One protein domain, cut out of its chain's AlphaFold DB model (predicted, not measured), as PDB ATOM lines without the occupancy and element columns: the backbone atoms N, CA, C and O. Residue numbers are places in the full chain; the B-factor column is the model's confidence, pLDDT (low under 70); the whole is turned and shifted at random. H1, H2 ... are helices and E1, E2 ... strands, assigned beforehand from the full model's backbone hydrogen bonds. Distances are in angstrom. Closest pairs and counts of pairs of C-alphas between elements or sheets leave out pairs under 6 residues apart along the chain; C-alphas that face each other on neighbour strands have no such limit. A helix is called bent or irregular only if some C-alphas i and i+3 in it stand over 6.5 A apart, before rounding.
ATOM      1  N   ALA A  23     208.895 308.169 371.876       68.44
ATOM      2  CA  ALA A  23     209.936 308.394 370.883       68.44
ATOM      3  C   ALA A  23     211.275 308.585 371.606       68.44
ATOM      4  O   ALA A  23     211.340 309.317 372.594       68.44
ATOM      5  N   GLN A  24     212.318 307.888 371.146       86.12
ATOM      6  CA  GLN A  24     213.624 307.957 371.794       86.12
ATOM      7  C   GLN A  24     214.108 309.417 371.830       86.12
ATOM      8  O   GLN A  24     213.993 310.105 370.807       86.12
ATOM      9  N   PRO A  25     214.631 309.896 372.974       95.56
ATOM     10  CA  PRO A  25     215.138 311.258 373.084       95.56
ATOM     11  C   PRO A  25     216.252 311.483 372.056       95.56
ATOM     12  O   PRO A  25     217.020 310.571 371.757       95.56
ATOM     13  N   ARG A  26     216.370 312.687 371.493       97.50
ATOM     14  CA  ARG A  26     217.388 312.975 370.473       97.50
ATOM     15  C   ARG A  26     218.270 314.153 370.866       97.50
ATOM     16  O   ARG A  26     217.764 315.229 371.169       97.50
ATOM     17  N   ILE A  27     219.586 313.968 370.795       98.44
ATOM     18  CA  ILE A  27     220.566 315.057 370.828       98.44
ATOM     19  C   ILE A  27     220.798 315.519 369.388       98.44
ATOM     20  O   ILE A  27     221.137 314.708 368.520       98.44
ATOM     21  N   SER A  28     220.621 316.813 369.127       97.88
ATOM     22  CA  SER A  28     221.043 317.456 367.878       97.88
ATOM     23  C   SER A  28     222.482 317.956 367.968       97.88
ATOM     24  O   SER A  28     223.248 317.750 367.030       97.88
ATOM     25  N   TYR A  29     222.848 318.582 369.089       97.50
ATOM     26  CA  TYR A  29     224.230 318.883 369.468       97.50
ATOM     27  C   TYR A  29     224.322 319.226 370.961       97.50
ATOM     28  O   TYR A  29     223.333 319.652 371.563       97.50
ATOM     29  N   MET A  30     225.516 319.107 371.538       97.44
ATOM     30  CA  MET A  30     225.884 319.751 372.802       97.44
ATOM     31  C   MET A  30     226.803 320.964 372.582       97.44
ATOM     32  O   MET A  30     227.646 320.960 371.684       97.44
ATOM     33  N   LEU A  31     226.641 322.007 373.396       95.31
ATOM     34  CA  LEU A  31     227.459 323.220 373.382       95.31
ATOM     35  C   LEU A  31     227.711 323.699 374.820       95.31
ATOM     36  O   LEU A  31     226.754 323.831 375.575       95.31
ATOM     37  N   PRO A  32     228.948 324.069 375.186       97.19
ATOM     38  CA  PRO A  32     230.210 323.610 374.614       97.19
ATOM     39  C   PRO A  32     230.366 322.078 374.663       97.19
ATOM     40  O   PRO A  32     229.979 321.403 375.611       97.19
ATOM     41  N   ASP A  33     231.017 321.541 373.637       97.31
ATOM     42  CA  ASP A  33     231.460 320.148 373.480       97.31
ATOM     43  C   ASP A  33     232.878 319.900 374.051       97.31
ATOM     44  O   ASP A  33     233.450 318.832 373.839       97.31
ATOM     45  N   LEU A  34     233.461 320.870 374.772       97.19
ATOM     46  CA  LEU A  34     234.810 320.800 375.353       97.19
ATOM     47  C   LEU A  34     234.808 320.871 376.890       97.19
ATOM     48  O   LEU A  34     234.086 321.666 377.490       97.19
ATOM     49  N   GLY A  35     235.732 320.152 377.527       97.44
ATOM     50  CA  GLY A  35     236.087 320.325 378.939       97.44
ATOM     51  C   GLY A  35     237.584 320.193 379.190       97.44
ATOM     52  O   GLY A  35     238.329 319.736 378.328       97.44
ATOM     53  N   THR A  36     238.045 320.576 380.379       97.12
ATOM     54  CA  THR A  36     239.453 320.423 380.775       97.12
ATOM     55  C   THR A  36     239.592 320.077 382.255       97.12
ATOM     56  O   THR A  36     238.663 320.261 383.032       97.12
ATOM     57  N   THR A  37     240.743 319.531 382.646       92.69
ATOM     58  CA  THR A  37     240.992 319.015 384.001       92.69
ATOM     59  C   THR A  37     240.874 320.094 385.080       92.69
ATOM     60  O   THR A  37     241.268 321.240 384.861       92.69
ATOM     61  N   ARG A  38     240.339 319.729 386.257       86.00
ATOM     62  CA  ARG A  38     240.058 320.647 387.389       86.00
ATOM     63  C   ARG A  38     239.051 321.756 387.061       86.00
ATOM     64  O   ARG A  38     238.965 322.743 387.790       86.00
ATOM     65  N   PHE A  39     238.276 321.582 385.996       91.50
ATOM     66  CA  PHE A  39     237.286 322.537 385.518       91.50
ATOM     67  C   PHE A  39     235.908 321.871 385.462       91.50
ATOM     68  O   PHE A  39     235.805 320.681 385.144       91.50
ATOM     69  N   ALA A  40     234.853 322.634 385.746       96.56
ATOM     70  CA  ALA A  40     233.509 322.261 385.328       96.56
ATOM     71  C   ALA A  40     233.104 323.092 384.113       96.56
ATOM     72  O   ALA A  40     233.252 324.314 384.107       96.56
ATOM     73  N   THR A  41     232.576 322.425 383.097       98.31
ATOM     74  CA  THR A  41     231.989 323.070 381.925       98.31
ATOM     75  C   THR A  41     230.477 323.179 382.128       98.31
ATOM     76  O   THR A  41     229.844 322.166 382.402       98.31
ATOM     77  N   TYR A  42     229.874 324.360 381.990       98.25
ATOM     78  CA  TYR A  42     228.421 324.477 381.807       98.25
ATOM     79  C   TYR A  42     228.072 324.035 380.383       98.25
ATOM     80  O   TYR A  42     228.707 324.504 379.443       98.25
ATOM     81  N   VAL A  43     227.110 323.126 380.225       98.56
ATOM     82  CA  VAL A  43     226.768 322.483 378.949       98.56
ATOM     83  C   VAL A  43     225.266 322.564 378.695       98.56
ATOM     84  O   VAL A  43     224.453 322.216 379.552       98.56
ATOM     85  N   GLU A  44     224.923 322.955 377.474       98.50
ATOM     86  CA  GLU A  44     223.585 322.999 376.898       98.50
ATOM     87  C   GLU A  44     223.447 321.904 375.832       98.50
ATOM     88  O   GLU A  44     224.109 321.924 374.792       98.50
ATOM     89  N   ILE A  45     222.586 320.921 376.091       98.75
ATOM     90  CA  ILE A  45     222.282 319.818 375.177       98.75
ATOM     91  C   ILE A  45     220.977 320.149 374.453       98.75
ATOM     92  O   ILE A  45     219.902 320.180 375.057       98.75
ATOM     93  N   VAL A  46     221.075 320.414 373.152       98.62
ATOM     94  CA  VAL A  46     219.975 320.889 372.306       98.62
ATOM     95  C   VAL A  46     219.329 319.718 371.571       98.62
ATOM     96  O   VAL A  46     220.001 318.947 370.882       98.62
ATOM     97  N   GLY A  47     218.007 319.602 371.692       98.19
ATOM     98  CA  GLY A  47     217.175 318.663 370.944       98.19
ATOM     99  C   GLY A  47     216.591 319.267 369.657       98.19
ATOM    100  O   GLY A  47     216.753 320.466 369.397       98.19
ATOM    101  N   PRO A  48     215.885 318.463 368.839       98.06
ATOM    102  CA  PRO A  48     215.307 318.915 367.575       98.06
ATOM    103  C   PRO A  48     214.287 320.041 367.773       98.06
ATOM    104  O   PRO A  48     213.394 319.942 368.616       98.06
ATOM    105  N   ALA A  49     214.375 321.090 366.952       96.62
ATOM    106  CA  ALA A  49     213.620 322.331 367.148       96.62
ATOM    107  C   ALA A  49     212.093 322.133 367.246       96.62
ATOM    108  O   ALA A  49     211.419 322.828 368.010       96.62
ATOM    109  N   SER A  50     211.545 321.173 366.495       94.44
ATOM    110  CA  SER A  50     210.110 320.874 366.417       94.44
ATOM    111  C   SER A  50     209.603 319.845 367.435       94.44
ATOM    112  O   SER A  50     208.391 319.667 367.549       94.44
ATOM    113  N   THR A  51     210.477 319.154 368.172       94.94
ATOM    114  CA  THR A  51     210.086 318.016 369.025       94.94
ATOM    115  C   THR A  51     209.932 318.452 370.481       94.94
ATOM    116  O   THR A  51     210.831 318.270 371.297       94.94
ATOM    117  N   LYS A  52     208.779 319.038 370.828       94.94
ATOM    118  CA  LYS A  52     208.427 319.300 372.236       94.94
ATOM    119  C   LYS A  52     208.371 317.976 373.023       94.94
ATOM    120  O   LYS A  52     207.904 316.969 372.496       94.94
ATOM    121  N   GLY A  53     208.859 317.978 374.263       94.69
ATOM    122  CA  GLY A  53     208.952 316.801 375.138       94.69
ATOM    123  C   GLY A  53     210.136 315.859 374.860       94.69
ATOM    124  O   GLY A  53     210.222 314.809 375.492       94.69
ATOM    125  N   ASN A  54     211.047 316.209 373.944       96.81
ATOM    126  CA  ASN A  54     212.202 315.390 373.540       96.81
ATOM    127  C   ASN A  54     213.099 314.929 374.704       96.81
ATOM    128  O   ASN A  54     213.659 313.842 374.631       96.81
ATOM    129  N   PHE A  55     213.230 315.727 375.764       97.31
ATOM    130  CA  PHE A  55     213.984 315.403 376.979       97.31
ATOM    131  C   PHE A  55     213.091 315.226 378.220       97.31
ATOM    132  O   PHE A  55     213.569 315.333 379.343       97.31
ATOM    133  N   GLY A  56     211.796 314.948 378.031       94.56
ATOM    134  CA  GLY A  56     210.810 314.873 379.111       94.56
ATOM    135  C   GLY A  56     210.140 316.218 379.409       94.56
ATOM    136  O   GLY A  56     210.049 317.088 378.542       94.56
ATOM    137  N   THR A  57     209.618 316.362 380.625       94.50
ATOM    138  CA  THR A  57     209.009 317.600 381.136       94.50
ATOM    139  C   THR A  57     210.065 318.620 381.549       94.50
ATOM    140  O   THR A  57     211.109 318.238 382.081       94.50
ATOM    141  N   ASP A  58     209.764 319.906 381.362       95.62
ATOM    142  CA  ASP A  58     210.559 321.002 381.931       95.62
ATOM    143  C   ASP A  58     210.649 320.871 383.464       95.62
ATOM    144  O   ASP A  58     209.754 320.299 384.095       95.62
ATOM    145  N   GLY A  59     211.752 321.347 384.043       94.88
ATOM    146  CA  GLY A  59     212.010 321.302 385.483       94.88
ATOM    147  C   GLY A  59     213.406 320.810 385.867       94.88
ATOM    148  O   GLY A  59     214.268 320.552 385.023       94.88
ATOM    149  N   PHE A  60     213.636 320.689 387.175       95.56
ATOM    150  CA  PHE A  60     214.927 320.325 387.764       95.56
ATOM    151  C   PHE A  60     215.027 318.835 388.140       95.56
ATOM    152  O   PHE A  60     214.133 318.276 388.776       95.56
ATOM    153  N   TYR A  61     216.169 318.212 387.831       97.12
ATOM    154  CA  TYR A  61     216.479 316.813 388.133       97.12
ATOM    155  C   TYR A  61     217.896 316.686 388.711       97.12
ATOM    156  O   TYR A  61     218.851 317.225 388.160       97.12
ATOM    157  N   LEU A  62     218.083 315.901 389.777       96.31
ATOM    158  CA  LEU A  62     219.402 315.700 390.409       96.31
ATOM    159  C   LEU A  62     220.372 314.821 389.591       96.31
ATOM    160  O   LEU A  62     221.498 314.604 390.025       96.31
ATOM    161  N   ASN A  63     219.962 314.296 388.430       97.44
ATOM    162  CA  ASN A  63     220.742 313.367 387.595       97.44
ATOM    163  C   ASN A  63     221.164 312.054 388.309       97.44
ATOM    164  O   ASN A  63     222.038 311.308 387.859       97.44
ATOM    165  N   ASN A  64     220.515 311.727 389.426       96.56
ATOM    166  CA  ASN A  64     220.744 310.484 390.156       96.56
ATOM    167  C   ASN A  64     220.128 309.283 389.422       96.56
ATOM    168  O   ASN A  64     219.197 309.421 388.626       96.56
ATOM    169  N   ALA A  65     220.626 308.077 389.709       93.25
ATOM    170  CA  ALA A  65     220.021 306.843 389.210       93.25
ATOM    171  C   ALA A  65     218.534 306.764 389.614       93.25
ATOM    172  O   ALA A  65     218.186 307.018 390.765       93.25
ATOM    173  N   GLY A  66     217.660 306.441 388.658       91.12
ATOM    174  CA  GLY A  66     216.207 306.429 388.859       91.12
ATOM    175  C   GLY A  66     215.511 307.796 388.767       91.12
ATOM    176  O   GLY A  66     214.295 307.852 388.922       91.12
ATOM    177  N   ASN A  67     216.220 308.902 388.500       95.12
ATOM    178  CA  ASN A  67     215.564 310.150 388.090       95.12
ATOM    179  C   ASN A  67     214.989 310.021 386.669       95.12
ATOM    180  O   ASN A  67     215.572 309.352 385.820       95.12
ATOM    181  N   ALA A  68     213.854 310.683 386.419       95.31
ATOM    182  CA  ALA A  68     213.129 310.606 385.148       95.31
ATOM    183  C   ALA A  68     213.909 311.182 383.953       95.31
ATOM    184  O   ALA A  68     213.712 310.721 382.832       95.31
ATOM    185  N   VAL A  69     214.802 312.148 384.191       97.25
ATOM    186  CA  VAL A  69     215.729 312.692 383.190       97.25
ATOM    187  C   VAL A  69     217.142 312.672 383.761       97.25
ATOM    188  O   VAL A  69     217.367 313.084 384.904       97.25
ATOM    189  N   ARG A  70     218.089 312.155 382.976       97.56
ATOM    190  CA  ARG A  70     219.499 311.990 383.351       97.56
ATOM    191  C   ARG A  70     220.410 312.251 382.154       97.56
ATOM    192  O   ARG A  70     220.097 311.839 381.041       97.56
ATOM    193  N   VAL A  71     221.568 312.860 382.386       98.25
ATOM    194  CA  VAL A  71     222.652 312.988 381.401       98.25
ATOM    195  C   VAL A  71     223.828 312.162 381.902       98.25
ATOM    196  O   VAL A  71     224.356 312.418 382.985       98.25
ATOM    197  N   ARG A  72     224.235 311.149 381.134       96.62
ATOM    198  CA  ARG A  72     225.258 310.186 381.557       96.62
ATOM    199  C   ARG A  72     226.256 309.872 380.448       96.62
ATOM    200  O   ARG A  72     225.943 309.959 379.261       96.62
ATOM    201  N   CYS A  73     227.441 309.427 380.852       98.00
ATOM    202  CA  CYS A  73     228.358 308.738 379.954       98.00
ATOM    203  C   CYS A  73     227.712 307.437 379.452       98.00
ATOM    204  O   CYS A  73     227.013 306.750 380.205       98.00
ATOM    205  N   GLU A  74     227.969 307.077 378.196       97.19
ATOM    206  CA  GLU A  74     227.521 305.797 377.636       97.19
ATOM    207  C   GLU A  74     228.488 304.649 377.967       97.19
ATOM    208  O   GLU A  74     228.051 303.524 378.192       97.19
ATOM    209  N   ARG A  75     229.796 304.922 378.098       97.06
ATOM    210  CA  ARG A  75     230.754 303.946 378.646       97.06
ATOM    211  C   ARG A  75     230.856 304.147 380.166       97.06
ATOM    212  O   ARG A  75     231.269 305.228 380.586       97.06
ATOM    213  N   PRO A  76     230.587 303.130 381.009       94.06
ATOM    214  CA  PRO A  76     230.705 303.269 382.464       94.06
ATOM    215  C   PRO A  76     232.104 303.676 382.950       94.06
ATOM    216  O   PRO A  76     232.224 304.360 383.956       94.06
ATOM    217  N   ALA A  77     233.167 303.315 382.223       94.94
ATOM    218  CA  ALA A  77     234.539 303.692 382.575       94.94
ATOM    219  C   ALA A  77     234.787 305.217 382.564       94.94
ATOM    220  O   ALA A  77     235.666 305.701 383.274       94.94
ATOM    221  N   ASP A  78     234.003 305.987 381.802       97.69
ATOM    222  CA  ASP A  78     234.185 307.438 381.693       97.69
ATOM    223  C   ASP A  78     233.709 308.203 382.937       97.69
ATOM    224  O   ASP A  78     234.085 309.361 383.114       97.69
ATOM    225  N   THR A  79     232.927 307.589 383.835       95.06
ATOM    226  CA  THR A  79     232.494 308.257 385.080       95.06
ATOM    227  C   THR A  79     233.638 308.450 386.085       95.06
ATOM    228  O   THR A  79     233.474 309.177 387.061       95.06
ATOM    229  N   ALA A  80     234.798 307.828 385.837       93.81
ATOM    230  CA  ALA A  80     236.062 308.093 386.531       93.81
ATOM    231  C   ALA A  80     236.871 309.254 385.903       93.81
ATOM    232  O   ALA A  80     237.934 309.611 386.409       93.81
ATOM    233  N   LEU A  81     236.398 309.826 384.788       96.69
ATOM    234  CA  LEU A  81     237.019 310.957 384.086       96.69
ATOM    235  C   LEU A  81     236.162 312.227 384.180       96.69
ATOM    236  O   LEU A  81     236.706 313.326 384.307       96.69
ATOM    237  N   VAL A  82     234.833 312.085 384.149       97.06
ATOM    238  CA  VAL A  82     233.876 313.192 384.281       97.06
ATOM    239  C   VAL A  82     232.711 312.822 385.205       97.06
ATOM    240  O   VAL A  82     232.091 311.770 385.061       97.06
ATOM    241  N   ALA A  83     232.394 313.708 386.149       97.44
ATOM    242  CA  ALA A  83     231.140 313.691 386.897       97.44
ATOM    243  C   ALA A  83     230.168 314.686 386.250       97.44
ATOM    244  O   ALA A  83     230.535 315.829 385.984       97.44
ATOM    245  N   ILE A  84     228.932 314.264 385.986       98.19
ATOM    246  CA  ILE A  84     227.913 315.113 385.354       98.19
ATOM    247  C   ILE A  84     226.944 315.606 386.429       98.19
ATOM    248  O   ILE A  84     226.558 314.845 387.317       98.19
ATOM    249  N   GLY A  85     226.621 316.893 386.374       97.81
ATOM    250  CA  GLY A  85     225.850 317.649 387.351       97.81
ATOM    251  C   GLY A  85     224.350 317.356 387.341       97.81
ATOM    252  O   GLY A  85     223.879 316.528 386.556       97.81
ATOM    253  N   PRO A  86     223.580 318.076 388.174       97.88
ATOM    254  CA  PRO A  86     222.133 318.162 388.032       97.88
ATOM    255  C   PRO A  86     221.735 318.679 386.643       97.88
ATOM    256  O   PRO A  86     222.529 319.314 385.946       97.88
ATOM    257  N   CYS A  87     220.507 318.396 386.229       97.94
ATOM    258  CA  CYS A  87     219.974 318.706 384.908       97.94
ATOM    259  C   CYS A  87     218.745 319.610 385.038       97.94
ATOM    260  O   CYS A  87     217.815 319.285 385.776       97.94
ATOM    261  N   VAL A  88     218.717 320.712 384.291       98.25
ATOM    262  CA  VAL A  88     217.536 321.568 384.123       98.25
ATOM    263  C   VAL A  88     216.987 321.328 382.725       98.25
ATOM    264  O   VAL A  88     217.665 321.621 381.739       98.25
ATOM    265  N   VAL A  89     215.779 320.781 382.625       98.25
ATOM    266  CA  VAL A  89     215.065 320.652 381.352       98.25
ATOM    267  C   VAL A  89     214.258 321.923 381.120       98.25
ATOM    268  O   VAL A  89     213.612 322.425 382.040       98.25
ATOM    269  N   SER A  90     214.308 322.458 379.904       97.50
ATOM    270  CA  SER A  90     213.564 323.662 379.529       97.50
ATOM    271  C   SER A  90     213.157 323.662 378.045       97.50
ATOM    272  O   SER A  90     213.459 322.737 377.275       97.50
ATOM    273  N   TRP A  91     212.475 324.734 377.631       97.00
ATOM    274  CA  TRP A  91     212.005 324.970 376.263       97.00
ATOM    275  C   TRP A  91     210.930 323.996 375.768       97.00
ATOM    276  O   TRP A  91     210.913 323.649 374.584       97.00
ATOM    277  N   ASN A  92     209.989 323.587 376.626       95.69
ATOM    278  CA  ASN A  92     209.022 322.518 376.365       95.69
ATOM    279  C   ASN A  92     209.764 321.200 376.061       95.69
ATOM    280  O   ASN A  92     209.536 320.577 375.023       95.69
ATOM    281  N   GLY A  93     210.699 320.800 376.921       96.31
ATOM    282  CA  GLY A  93     211.443 319.546 376.829       96.31
ATOM    283  C   GLY A  93     212.447 319.480 375.680       96.31
ATOM    284  O   GLY A  93     212.662 318.397 375.143       96.31
ATOM    285  N   ARG A  94     213.021 320.606 375.234       97.69
ATOM    286  CA  ARG A  94     213.938 320.658 374.071       97.69
ATOM    287  C   ARG A  94     215.380 321.037 374.409       97.69
ATOM    288  O   ARG A  94     216.248 320.883 373.550       97.69
ATOM    289  N   LEU A  95     215.645 321.478 375.633       98.50
ATOM    290  CA  LEU A  95     216.977 321.813 376.134       98.50
ATOM    291  C   LEU A  95     217.257 321.062 377.439       98.50
ATOM    292  O   LEU A  95     216.359 320.955 378.272       98.50
ATOM    293  N   VAL A  96     218.495 320.599 377.636       98.75
ATOM    294  CA  VAL A  96     219.018 320.236 378.965       98.75
ATOM    295  C   VAL A  96     220.245 321.083 379.286       98.75
ATOM    296  O   VAL A  96     221.237 321.026 378.566       98.75
ATOM    297  N   SER A  97     220.185 321.821 380.388       98.62
ATOM    298  CA  SER A  97     221.289 322.601 380.953       98.62
ATOM    299  C   SER A  97     221.904 321.851 382.139       98.62
ATOM    300  O   SER A  97     221.180 321.398 383.027       98.62
ATOM    301  N   THR A  98     223.229 321.685 382.169       98.69
ATOM    302  CA  THR A  98     223.939 320.918 383.214       98.69
ATOM    303  C   THR A  98     225.417 321.335 383.344       98.69
ATOM    304  O   THR A  98     225.885 322.211 382.620       98.69
ATOM    305  N   HIS A  99     226.171 320.714 384.258       98.56
ATOM    306  CA  HIS A  99     227.617 320.911 384.437       98.56
ATOM    307  C   HIS A  99     228.396 319.611 384.228       98.56
ATOM    308  O   HIS A  99     227.988 318.555 384.697       98.56
ATOM    309  N   PHE A 100     229.549 319.672 383.570       98.62
ATOM    310  CA  PHE A 100     230.451 318.544 383.329       98.62
ATOM    311  C   PHE A 100     231.771 318.788 384.067       98.62
ATOM    312  O   PHE A 100     232.596 319.583 383.622       98.62
ATOM    313  N   PHE A 101     231.973 318.115 385.198       98.50
ATOM    314  CA  PHE A 101     233.140 318.255 386.068       98.50
ATOM    315  C   PHE A 101     234.227 317.242 385.694       98.50
ATOM    316  O   PHE A 101     234.072 316.047 385.949       98.50
ATOM    317  N   VAL A 102     235.344 317.691 385.120       98.12
ATOM    318  CA  VAL A 102     236.468 316.798 384.788       98.12
ATOM    319  C   VAL A 102     237.356 316.589 386.016       98.12
ATOM    320  O   VAL A 102     237.815 317.549 386.644       98.12
ATOM    321  N   TYR A 103     237.636 315.326 386.342       96.25
ATOM    322  CA  TYR A 103     238.365 314.953 387.557       96.25
ATOM    323  C   TYR A 103     239.795 315.546 387.599       96.25
ATOM    324  O   TYR A 103     240.490 315.539 386.580       96.25
ATOM    325  N   PRO A 104     240.297 316.002 388.772       93.00
ATOM    326  CA  PRO A 104     241.624 316.625 388.920       93.00
ATOM    327  C   PRO A 104     242.849 315.792 388.518       93.00
ATOM    328  O   PRO A 104     243.957 316.335 388.449       93.00
ATOM    329  N   THR A 105     242.651 314.487 388.326       91.94
ATOM    330  CA  THR A 105     243.638 313.469 387.941       91.94
ATOM    331  C   THR A 105     243.726 313.255 386.427       91.94
ATOM    332  O   THR A 105     244.683 312.643 385.956       91.94
ATOM    333  N   VAL A 106     242.759 313.752 385.647       95.94
ATOM    334  CA  VAL A 106     242.709 313.531 384.195       95.94
ATOM    335  C   VAL A 106     243.765 314.384 383.495       95.94
ATOM    336  O   VAL A 106     243.835 315.596 383.699       95.94
ATOM    337  N   ALA A 107     244.567 313.751 382.639       95.81
ATOM    338  CA  ALA A 107     245.636 314.382 381.867       95.81
ATOM    339  C   ALA A 107     245.417 314.155 380.354       95.81
ATOM    340  O   ALA A 107     245.979 313.211 379.793       95.81
ATOM    341  N   PRO A 108     244.584 314.975 379.680       97.00
ATOM    342  CA  PRO A 108     244.312 314.832 378.247       97.00
ATOM    343  C   PRO A 108     245.577 315.034 377.405       97.00
ATOM    344  O   PRO A 108     246.465 315.799 377.779       97.00
ATOM    345  N   ASN A 109     245.686 314.367 376.250       97.19
ATOM    346  CA  ASN A 109     246.931 314.377 375.469       97.19
ATOM    347  C   ASN A 109     247.154 315.670 374.659       97.19
ATOM    348  O   ASN A 109     248.306 316.071 374.468       97.19
ATOM    349  N   SER A 110     246.090 316.341 374.207       96.88
ATOM    350  CA  SER A 110     246.149 317.522 373.333       96.88
ATOM    351  C   SER A 110     245.019 318.513 373.634       96.88
ATOM    352  O   SER A 110     244.007 318.168 374.235       96.88
ATOM    353  N   ASP A 111     245.233 319.755 373.223       94.75
ATOM    354  CA  ASP A 111     244.272 320.848 373.049       94.75
ATOM    355  C   ASP A 111     243.300 320.626 371.872       94.75
ATOM    356  O   ASP A 111     242.199 321.171 371.833       94.75
ATOM    357  N   ARG A 112     243.698 319.797 370.903       94.00
ATOM    358  CA  ARG A 112     242.973 319.547 369.660       94.00
ATOM    359  C   ARG A 112     242.053 318.340 369.787       94.00
ATOM    360  O   ARG A 112     242.520 317.202 369.818       94.00
ATOM    361  N   TRP A 113     240.740 318.586 369.780       93.12
ATOM    362  CA  TRP A 113     239.691 317.552 369.809       93.12
ATOM    363  C   TRP A 113     239.876 316.480 368.721       93.12
ATOM    364  O   TRP A 113     239.619 315.296 368.949       93.12
ATOM    365  N   ASP A 114     240.380 316.873 367.548       92.25
ATOM    366  CA  ASP A 114     240.646 315.985 366.419       92.25
ATOM    367  C   ASP A 114     241.854 315.061 366.656       92.25
ATOM    368  O   ASP A 114     241.875 313.951 366.122       92.25
ATOM    369  N   LEU A 115     242.780 315.437 367.547       95.38
ATOM    370  CA  LEU A 115     243.992 314.689 367.913       95.38
ATOM    371  C   LEU A 115     243.904 313.980 369.284       95.38
ATOM    372  O   LEU A 115     244.893 313.413 369.758       95.38
ATOM    373  N   LEU A 116     242.738 313.982 369.940       96.94
ATOM    374  CA  LEU A 116     242.550 313.298 371.223       96.94
ATOM    375  C   LEU A 116     242.597 311.768 371.104       96.94
ATOM    376  O   LEU A 116     242.014 311.186 370.185       96.94
ATOM    377  N   GLN A 117     243.204 311.105 372.087       97.50
ATOM    378  CA  GLN A 117     243.076 309.658 372.284       97.50
ATOM    379  C   GLN A 117     241.632 309.281 372.673       97.50
ATOM    380  O   GLN A 117     240.871 310.103 373.186       97.50
ATOM    381  N   SER A 118     241.231 308.034 372.418       96.44
ATOM    382  CA  SER A 118     239.832 307.585 372.507       96.44
ATOM    383  C   SER A 118     239.229 307.607 373.918       96.44
ATOM    384  O   SER A 118     238.005 307.698 374.032       96.44
ATOM    385  N   GLN A 119     240.046 307.587 374.977       96.19
ATOM    386  CA  GLN A 119     239.580 307.755 376.359       96.19
ATOM    387  C   GLN A 119     239.249 309.212 376.728       96.19
ATOM    388  O   GLN A 119     238.533 309.439 377.690       96.19
ATOM    389  N   PHE A 120     239.710 310.205 375.958       98.12
ATOM    390  CA  PHE A 120     239.368 311.623 376.172       98.12
ATOM    391  C   PHE A 120     238.210 312.107 375.282       98.12
ATOM    392  O   PHE A 120     237.812 313.268 375.344       98.12
ATOM    393  N   ARG A 121     237.661 311.211 374.454       98.12
ATOM    394  CA  ARG A 121     236.432 311.409 373.676       98.12
ATOM    395  C   ARG A 121     235.317 310.668 374.412       98.12
ATOM    396  O   ARG A 121     235.285 309.438 374.366       98.12
ATOM    397  N   ILE A 122     234.479 311.393 375.145       98.44
ATOM    398  CA  ILE A 122     233.465 310.835 376.045       98.44
ATOM    399  C   ILE A 122     232.111 310.792 375.317       98.44
ATOM    400  O   ILE A 122     231.557 311.856 375.041       98.44
ATOM    401  N   PRO A 123     231.562 309.611 374.978       98.44
ATOM    402  CA  PRO A 123     230.209 309.501 374.444       98.44
ATOM    403  C   PRO A 123     229.170 309.786 375.537       98.44
ATOM    404  O   PRO A 123     229.172 309.156 376.598       98.44
ATOM    405  N   ILE A 124     228.271 310.722 375.251       98.62
ATOM    406  CA  ILE A 124     227.218 311.222 376.136       98.62
ATOM    407  C   ILE A 124     225.852 310.849 375.577       98.62
ATOM    408  O   ILE A 124     225.620 310.961 374.373       98.62
ATOM    409  N   VAL A 125     224.938 310.470 376.468       98.25
ATOM    410  CA  VAL A 125     223.521 310.255 376.161       98.25
ATOM    411  C   VAL A 125     222.627 310.932 377.199       98.25
ATOM    412  O   VAL A 125     222.992 311.059 378.373       98.25
ATOM    413  N   VAL A 126     221.432 311.329 376.764       98.31
ATOM    414  CA  VAL A 126     220.321 311.682 377.651       98.31
ATOM    415  C   VAL A 126     219.422 310.456 377.801       98.31
ATOM    416  O   VAL A 126     219.054 309.812 376.819       98.31
ATOM    417  N   GLU A 127     219.082 310.129 379.038       97.06
ATOM    418  CA  GLU A 127     218.170 309.055 379.414       97.06
ATOM    419  C   GLU A 127     216.881 309.682 379.959       97.06
ATOM    420  O   GLU A 127     216.924 310.488 380.889       97.06
ATOM    421  N   VAL A 128     215.741 309.331 379.361       96.75
ATOM    422  CA  VAL A 128     214.408 309.869 379.670       96.75
ATOM    423  C   VAL A 128     213.469 308.701 379.937       96.75
ATOM    424  O   VAL A 128     213.174 307.922 379.034       96.75
ATOM    425  N   ASN A 129     213.016 308.544 381.181       93.19
ATOM    426  CA  ASN A 129     212.177 307.426 381.638       93.19
ATOM    427  C   ASN A 129     212.730 306.034 381.241       93.19
ATOM    428  O   ASN A 129     211.973 305.107 380.958       93.19
ATOM    429  N   GLY A 130     214.060 305.893 381.194       90.00
ATOM    430  CA  GLY A 130     214.766 304.675 380.773       90.00
ATOM    431  C   GLY A 130     215.004 304.532 379.261       90.00
ATOM    432  O   GLY A 130     215.788 303.674 378.859       90.00
ATOM    433  N   ALA A 131     214.401 305.374 378.413       93.81
ATOM    434  CA  ALA A 131     214.743 305.456 376.993       93.81
ATOM    435  C   ALA A 131     216.016 306.297 376.798       93.81
ATOM    436  O   ALA A 131     216.146 307.372 377.375       93.81
ATOM    437  N   VAL A 132     216.957 305.817 375.982       95.31
ATOM    438  CA  VAL A 132     218.289 306.424 375.795       95.31
ATOM    439  C   VAL A 132     218.380 307.111 374.431       95.31
ATOM    440  O   VAL A 132     217.785 306.635 373.462       95.31
ATOM    441  N   SER A 133     219.110 308.226 374.358       97.88
ATOM    442  CA  SER A 133     219.279 309.001 373.128       97.88
ATOM    443  C   SER A 133     220.325 308.442 372.168       97.88
ATOM    444  O   SER A 133     221.114 307.560 372.507       97.88
ATOM    445  N   ASN A 134     220.413 309.035 370.972       97.75
ATOM    446  CA  ASN A 134     221.665 308.981 370.219       97.75
ATOM    447  C   ASN A 134     222.813 309.597 371.032       97.75
ATOM    448  O   ASN A 134     222.597 310.471 371.875       97.75
ATOM    449  N   ILE A 135     224.029 309.165 370.718       97.75
ATOM    450  CA  ILE A 135     225.262 309.690 371.299       97.75
ATOM    451  C   ILE A 135     225.597 311.060 370.681       97.75
ATOM    452  O   ILE A 135     225.436 311.243 369.472       97.75
ATOM    453  N   ASP A 136     226.119 311.976 371.497       97.44
ATOM    454  CA  ASP A 136     227.037 313.049 371.073       97.44
ATOM    455  C   ASP A 136     228.355 312.935 371.877       97.44
ATOM    456  O   ASP A 136     228.451 312.107 372.786       97.44
ATOM    457  N   THR A 137     229.408 313.678 371.526       97.56
ATOM    458  CA  THR A 137     230.745 313.514 372.135       97.56
ATOM    459  C   THR A 137     231.229 314.763 372.862       97.56
ATOM    460  O   THR A 137     231.436 315.801 372.243       97.56
ATOM    461  N   PHE A 138     231.538 314.613 374.151       98.50
ATOM    462  CA  PHE A 138     232.270 315.605 374.936       98.50
ATOM    463  C   PHE A 138     233.777 315.330 374.878       98.50
ATOM    464  O   PHE A 138     234.227 314.198 375.083       98.50
ATOM    465  N   TYR A 139     234.578 316.356 374.602       98.31
ATOM    466  CA  TYR A 139     236.021 316.246 374.404       98.31
ATOM    467  C   TYR A 139     236.791 316.839 375.586       98.31
ATOM    468  O   TYR A 139     236.772 318.049 375.813       98.31
ATOM    469  N   ILE A 140     237.527 315.999 376.317       98.44
ATOM    470  CA  ILE A 140     238.427 316.462 377.378       98.44
ATOM    471  C   ILE A 140     239.755 316.876 376.733       98.44
ATOM    472  O   ILE A 140     240.522 316.029 376.276       98.44
TER     473      ILE A 140
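AT A GLANCE: This is residues 23 to 140 of the 926 residues of the protein "Choice-of-anchor D domain-containing protein" of Ignavibacteriae bacterium (UniProt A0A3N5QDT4). Two sheets lie face to face as a sandwich, their strands crossed at 37 degrees: a larger, strongly twisted sheet of E1, E2, E3, E5, E6 and E7, and a smaller sheet of E4, E8 and E9. The short helix H1 sits between E4 and E5 in the chain and only grazes the smaller sheet, while two long loops, residues 47 to 58 and 103 to 120, lie towards opposite ends of the long axis. The printed part has 118 residues with one named helix and nine named strands, in the order E1 E2 E3 E4 H1 E5 E6 E7 E8 E9; the larger sheet is branched, the smaller runs E4, E8, E9, and the neighbour strands of both are antiparallel. The class is mostly strand, though under half of the residues are in named elements. The whole is compact, with a radius of gyration of the C-alphas of 13.6 A, and elongated, with spans of 39 by 25 by 21 A.

IN THESE COORDINATES: Start at Ala 23 and go along to C-alpha 29 at (224.230, 318.883, 369.468), where E1, residues 29 to 31, begins. Next look for E2, residues 40 to 46, 18.8 A long, and then E3, residues 59 to 61. E4, residues 69 to 73, spans 13.6 A, and H1, residues 76 to 80, spans 8.3 A. H1 is neither bent nor irregular, but only just: C-alphas 77 and 80 are 6.1 A apart. E5, residues 82 to 84, runs on into E6, residues 87 to 90, across a break of two residues, at 48 degrees. Find C-alpha 95 at (216.977, 321.813, 376.134); from there E7, residues 95 to 102, runs 21.9 A. E8, residues 121 to 128, runs 22.9 A, and E9, residues 136 to 140, runs 13.5 A to C-alpha 140 at (238.427, 316.462, 377.378).

HOW THE PARTS SIT: Begin with E7, which has three neighbours in the branched sheet. On one side of it you find E2, beside residues 95 to 101, with N 43 and O 98 2.8 A apart. On the other side are E6, beside residues 95 to 98, with N 88 and O 97 2.9 A apart, and E5, beside residues 99 to 102, with N 83 and O 101 2.9 A apart. E6 and E7 form a hairpin, and so do E1 and E2, where N 31 and O 44 are 2.9 A apart. E3 is an edge strand beside E6, with N 61 and O 87 at 2.8 A. Now turn to the smaller sheet, where E8 is the inner strand. Its residues 124 to 128 pair with E4, with N 127 and O 70 at 2.8 A, and its residues 121 to 124 pair with E9, its hairpin partner, with N 122 and O 138 at 2.8 A. The parts of the two sheets that face each other are 9.4 A centre to centre, with best planes 30 degrees apart. Between E1 and E9 the closest C-alphas are those of Tyr 29 and Asp 136, 6.7 A. E4 and E7 are near each other; E2 and E8 are apart. H1 grazes the smaller sheet with residues 77 to 79; in it 0 of 1 O i to N i+4 pairs and 2 of 2 O i to N i+3 pairs are within hydrogen-bond range.

THE WHOLE: The C-alphas farthest apart are those of Ser 50 and Thr 105, 40.5 A. The printed part has no cut. The links E2 to E3 and E7 to E8 are long, with 12 and 18 residues. Mean pLDDT of the printed part is 96.2, and only residue 23 is under 70.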